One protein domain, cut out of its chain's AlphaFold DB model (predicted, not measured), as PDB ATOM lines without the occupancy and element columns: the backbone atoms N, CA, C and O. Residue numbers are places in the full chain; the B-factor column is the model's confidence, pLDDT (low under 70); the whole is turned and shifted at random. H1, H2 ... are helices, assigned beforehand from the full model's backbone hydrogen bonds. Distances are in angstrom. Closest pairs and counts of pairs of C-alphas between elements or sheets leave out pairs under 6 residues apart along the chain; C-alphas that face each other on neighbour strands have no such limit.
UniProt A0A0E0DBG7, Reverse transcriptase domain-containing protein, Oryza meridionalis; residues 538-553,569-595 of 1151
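AT A GLANCE: This is residues 538 to 553 and 569 to 595 of the 1151 residues of the protein "Reverse transcriptase domain-containing protein" of Oryza meridionalis (UniProt A0A0E0DBG7). Two separate helices, the shorter H1 and the longer H2, stand apart, and the looped stretch of residues 569 to 583 lies at the end where both begin. The printed part has 43 residues with two named helices, H1 then H2, and no named strand; the class is all helix, with 21 residues, under half, in named elements. The whole is compact and rounded, with a radius of gyration of the C-alphas of 10.2 A and spans of 26 by 20 by 18 A.

HOW THE PARTS SIT: Look first at H1, residues 538 to 546, then at H2, residues 584 to 595: the two are apart. In both, every O i to N i+4 pair is within hydrogen-bond range. Residues 543 to 548, of which 543 to 546 belong to H1, stand free.

IN THESE COORDINATES: Find C-alpha 538 at (148.205, 164.406, 182.313); from there H1 runs 12.6 A to C-alpha 546. H2 runs 16.4 A from C-alpha 584 to C-alpha 595 at (157.237, 180.564, 175.022).

THE WHOLE: The C-alphas farthest apart, of Gly 576 and Glu 595, are 29.5 A apart. Residues 554 to 568 are not printed; C-alphas 553 and 569 are 17.3 A apart across this cut, in the link from H1 to H2. The pLDDT is under 70 at residues 547 to 549, 551 and 553.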
ATOM      1  N   ASP A 538     148.099 165.174 181.063       77.12
ATOM      2  CA  ASP A 538     148.205 164.406 182.313       77.12
ATOM      3  C   ASP A 538     149.560 163.674 182.460       77.12
ATOM      4  O   ASP A 538     150.145 163.663 183.538       77.12
ATOM      5  N   LYS A 539     150.130 163.165 181.355       78.56
ATOM      6  CA  LYS A 539     151.482 162.571 181.336       78.56
ATOM      7  C   LYS A 539     152.585 163.630 181.403       78.56
ATOM      8  O   LYS A 539     153.641 163.380 181.974       78.56
ATOM      9  N   ILE A 540     152.348 164.807 180.822       78.75
ATOM     10  CA  ILE A 540     153.265 165.955 180.895       78.75
ATOM     11  C   ILE A 540     153.342 166.475 182.339       78.75
ATOM     12  O   ILE A 540     154.436 166.766 182.813       78.75
ATOM     13  N   PHE A 541     152.222 166.508 183.069       80.50
ATOM     14  CA  PHE A 541     152.191 166.801 184.506       80.50
ATOM     15  C   PHE A 541     153.069 165.823 185.303       80.50
ATOM     16  O   PHE A 541     153.942 166.258 186.050       80.50
ATOM     17  N   ASP A 542     152.895 164.513 185.093       77.50
ATOM     18  CA  ASP A 542     153.658 163.481 185.810       77.50
ATOM     19  C   ASP A 542     155.171 163.546 185.521       77.50
ATOM     20  O   ASP A 542     155.985 163.307 186.415       77.50
ATOM     21  N   LEU A 543     155.563 163.896 184.288       77.31
ATOM     22  CA  LEU A 543     156.966 164.103 183.907       77.31
ATOM     23  C   LEU A 543     157.561 165.357 184.564       77.31
ATOM     24  O   LEU A 543     158.611 165.271 185.195       77.31
ATOM     25  N   LEU A 544     156.872 166.498 184.491       75.50
ATOM     26  CA  LEU A 544     157.331 167.762 185.084       75.50
ATOM     27  C   LEU A 544     157.408 167.705 186.620       75.50
ATOM     28  O   LEU A 544     158.250 168.378 187.220       75.50
ATOM     29  N   LEU A 545     156.562 166.886 187.253       76.75
ATOM     30  CA  LEU A 545     156.635 166.569 188.679       76.75
ATOM     31  C   LEU A 545     157.826 165.647 188.998       76.75
ATOM     32  O   LEU A 545     158.567 165.907 189.944       76.75
ATOM     33  N   ARG A 546     158.058 164.602 188.189       73.75
ATOM     34  CA  ARG A 546     159.212 163.690 188.323       73.75
ATOM     35  C   ARG A 546     160.551 164.420 188.174       73.75
ATOM     36  O   ARG A 546     161.484 164.144 188.921       73.75
ATOM     37  N   GLU A 547     160.626 165.367 187.245       69.50
ATOM     38  CA  GLU A 547     161.786 166.237 187.014       69.50
ATOM     39  C   GLU A 547     161.880 167.410 188.012       69.50
ATOM     40  O   GLU A 547     162.796 168.224 187.921       69.50
ATOM     41  N   LYS A 548     160.958 167.499 188.984       67.62
ATOM     42  CA  LYS A 548     160.886 168.542 190.028       67.62
ATOM     43  C   LYS A 548     160.759 169.982 189.500       67.62
ATOM     44  O   LYS A 548     161.029 170.929 190.241       67.62
ATOM     45  N   GLN A 549     160.330 170.161 188.248       62.06
ATOM     46  CA  GLN A 549     160.079 171.484 187.660       62.06
ATOM     47  C   GLN A 549     158.808 172.126 188.255       62.06
ATOM     48  O   GLN A 549     158.765 173.333 188.504       62.06
ATOM     49  N   ILE A 550     157.796 171.296 188.538       70.81
ATOM     50  CA  ILE A 550     156.610 171.632 189.343       70.81
ATOM     51  C   ILE A 550     156.823 171.105 190.768       70.81
ATOM     52  O   ILE A 550     157.372 170.015 190.945       70.81
ATOM     53  N   GLN A 551     156.345 171.837 191.780       62.81
ATOM     54  CA  GLN A 551     156.265 171.343 193.158       62.81
ATOM     55  C   GLN A 551     154.821 171.423 193.669       62.81
ATOM     56  O   GLN A 551     154.107 172.397 193.431       62.81
ATOM     57  N   LEU A 552     154.376 170.373 194.359       72.44
ATOM     58  CA  LEU A 552     153.035 170.320 194.939       72.44
ATOM     59  C   LEU A 552     153.058 170.887 196.369       72.44
ATOM     60  O   LEU A 552     153.999 170.588 197.107       72.44
ATOM     61  N   PRO A 553     152.043 171.666 196.790       62.53
ATOM     62  CA  PRO A 553     151.937 172.133 198.169       62.53
ATOM     63  C   PRO A 553     151.885 170.975 199.174       62.53
ATOM     64  O   PRO A 553     151.307 169.921 198.892       62.53
ATOM     65  N   TYR A 569     139.165 163.685 187.404       80.12
ATOM     66  CA  TYR A 569     139.944 164.408 188.410       80.12
ATOM     67  C   TYR A 569     141.130 165.128 187.754       80.12
ATOM     68  O   TYR A 569     141.712 164.633 186.784       80.12
ATOM     69  N   CYS A 570     141.455 166.316 188.267       83.88
ATOM     70  CA  CYS A 570     142.492 167.190 187.735       83.88
ATOM     71  C   CYS A 570     143.641 167.319 188.734       83.88
ATOM     72  O   CYS A 570     143.536 168.075 189.705       83.88
ATOM     73  N   LYS A 571     144.767 166.657 188.434       81.31
ATOM     74  CA  LYS A 571     145.989 166.654 189.262       81.31
ATOM     75  C   LYS A 571     146.545 168.057 189.540       81.31
ATOM     76  O   LYS A 571     147.177 168.259 190.563       81.31
ATOM     77  N   TRP A 572     146.286 169.031 188.660       78.62
ATOM     78  CA  TRP A 572     146.723 170.426 188.831       78.62
ATOM     79  C   TRP A 572     145.894 171.225 189.858       78.62
ATOM     80  O   TRP A 572     146.405 172.168 190.450       78.62
ATOM     81  N   HIS A 573     144.622 170.865 190.074       77.56
ATOM     82  CA  HIS A 573     143.660 171.622 190.898       77.56
ATOM     83  C   HIS A 573     143.137 170.817 192.107       77.56
ATOM     84  O   HIS A 573     142.096 171.168 192.655       77.56
ATOM     85  N   ASN A 574     143.771 169.684 192.432       73.56
ATOM     86  CA  ASN A 574     143.331 168.693 193.424       73.56
ATOM     87  C   ASN A 574     141.802 168.441 193.487       73.56
ATOM     88  O   ASN A 574     141.225 168.338 194.568       73.56
ATOM     89  N   SER A 575     141.101 168.399 192.345       74.25
ATOM     90  CA  SER A 575     139.628 168.379 192.345       74.25
ATOM     91  C   SER A 575     139.002 167.485 191.278       74.25
ATOM     92  O   SER A 575     139.450 167.414 190.132       74.25
ATOM     93  N   GLY A 576     137.890 166.843 191.655       74.56
ATOM     94  CA  GLY A 576     137.058 165.981 190.805       74.56
ATOM     95  C   GLY A 576     136.175 166.722 189.787       74.56
ATOM     96  O   GLY A 576     135.099 166.244 189.436       74.56
ATOM     97  N   SER A 577     136.562 167.933 189.380       70.06
ATOM     98  CA  SER A 577     135.734 168.828 188.557       70.06
ATOM     99  C   SER A 577     135.877 168.564 187.048       70.06
ATOM    100  O   SER A 577     134.904 168.648 186.298       70.06
ATOM    101  N   HIS A 578     137.081 168.208 186.599       76.56
ATOM    102  CA  HIS A 578     137.447 167.919 185.205       76.56
ATOM    103  C   HIS A 578     138.665 166.983 185.168       76.56
ATOM    104  O   HIS A 578     139.239 166.704 186.215       76.56
ATOM    105  N   SER A 579     139.063 166.465 183.999       83.12
ATOM    106  CA  SER A 579     140.337 165.734 183.865       83.12
ATOM    107  C   SER A 579     141.520 166.708 183.815       83.12
ATOM    108  O   SER A 579     141.375 167.800 183.266       83.12
ATOM    109  N   THR A 580     142.712 166.306 184.274       80.38
ATOM    110  CA  THR A 580     143.964 167.060 184.039       80.38
ATOM    111  C   THR A 580     144.168 167.371 182.552       80.38
ATOM    112  O   THR A 580     144.595 168.470 182.204       80.38
ATOM    113  N   ASN A 581     143.789 166.440 181.665       80.00
ATOM    114  CA  ASN A 581     143.843 166.645 180.218       80.00
ATOM    115  C   ASN A 581     142.969 167.820 179.753       80.00
ATOM    116  O   ASN A 581     143.355 168.539 178.835       80.00
ATOM    117  N   ASP A 582     141.827 168.063 180.400       78.56
ATOM    118  CA  ASP A 582     140.860 169.116 180.050       78.56
ATOM    119  C   ASP A 582     141.172 170.484 180.683       78.56
ATOM    120  O   ASP A 582     140.498 171.477 180.400       78.56
ATOM    121  N   CYS A 583     142.201 170.560 181.529       81.25
ATOM    122  CA  CYS A 583     142.529 171.745 182.314       81.25
ATOM    123  C   CYS A 583     143.113 172.883 181.456       81.25
ATOM    124  O   CYS A 583     144.315 172.928 181.184       81.25
ATOM    125  N   LYS A 584     142.274 173.855 181.062       80.62
ATOM    126  CA  LYS A 584     142.708 175.043 180.300       80.62
ATOM    127  C   LYS A 584     143.832 175.823 180.991       80.62
ATOM    128  O   LYS A 584     144.830 176.124 180.345       80.62
ATOM    129  N   VAL A 585     143.700 176.092 182.293       78.75
ATOM    130  CA  VAL A 585     144.684 176.867 183.079       78.75
ATOM    131  C   VAL A 585     146.063 176.197 183.069       78.75
ATOM    132  O   VAL A 585     147.082 176.875 182.928       78.75
ATOM    133  N   PHE A 586     146.109 174.865 183.156       83.25
ATOM    134  CA  PHE A 586     147.354 174.105 183.068       83.25
ATOM    135  C   PHE A 586     147.937 174.128 181.649       83.25
ATOM    136  O   PHE A 586     149.122 174.418 181.485       83.25
ATOM    137  N   ARG A 587     147.108 173.918 180.612       82.06
ATOM    138  CA  ARG A 587     147.552 173.989 179.206       82.06
ATOM    139  C   ARG A 587     148.173 175.355 178.869       82.06
ATOM    140  O   ARG A 587     149.232 175.413 178.250       82.06
ATOM    141  N   GLN A 588     147.541 176.442 179.318       79.75
ATOM    142  CA  GLN A 588     148.026 177.817 179.142       79.75
ATOM    143  C   GLN A 588     149.331 178.073 179.915       79.75
ATOM    144  O   GLN A 588     150.256 178.663 179.358       79.75
ATOM    145  N   ARG A 589     149.465 177.569 181.154       75.88
ATOM    146  CA  ARG A 589     150.722 177.656 181.922       75.88
ATOM    147  C   ARG A 589     151.881 176.890 181.263       75.88
ATOM    148  O   ARG A 589     152.985 177.426 181.237       75.88
ATOM    149  N   ILE A 590     151.652 175.705 180.679       79.44
ATOM    150  CA  ILE A 590     152.684 174.995 179.891       79.44
ATOM    151  C   ILE A 590     153.101 175.835 178.675       79.44
ATOM    152  O   ILE A 590     154.293 176.038 178.453       79.44
ATOM    153  N   GLN A 591     152.137 176.346 177.902       78.50
ATOM    154  CA  GLN A 591     152.420 177.140 176.701       78.50
ATOM    155  C   GLN A 591     153.272 178.376 177.025       78.50
ATOM    156  O   GLN A 591     154.307 178.581 176.397       78.50
ATOM    157  N   ALA A 592     152.904 179.129 178.066       76.69
ATOM    158  CA  ALA A 592     153.668 180.287 178.529       76.69
ATOM    159  C   ALA A 592     155.073 179.918 179.055       76.69
ATOM    160  O   ALA A 592     156.005 180.712 178.938       76.69
ATOM    161  N   ALA A 593     155.260 178.715 179.611       73.06
ATOM    162  CA  ALA A 593     156.569 178.231 180.054       73.06
ATOM    163  C   ALA A 593     157.476 177.778 178.889       73.06
ATOM    164  O   ALA A 593     158.698 177.915 178.987       73.06
ATOM    165  N   ILE A 594     156.895 177.297 177.782       75.06
ATOM    166  CA  ILE A 594     157.604 177.016 176.522       75.06
ATOM    167  C   ILE A 594     157.971 178.332 175.817       75.06
ATOM    168  O   ILE A 594     159.126 178.534 175.456       75.06
ATOM    169  N   GLU A 595     157.018 179.256 175.663       73.06
ATOM    170  CA  GLU A 595     157.237 180.564 175.022       73.06
ATOM    171  C   GLU A 595     158.214 181.446 175.817       73.06
ATOM    172  O   GLU A 595     159.068 182.109 175.233       73.06
TER     173      GLU A 595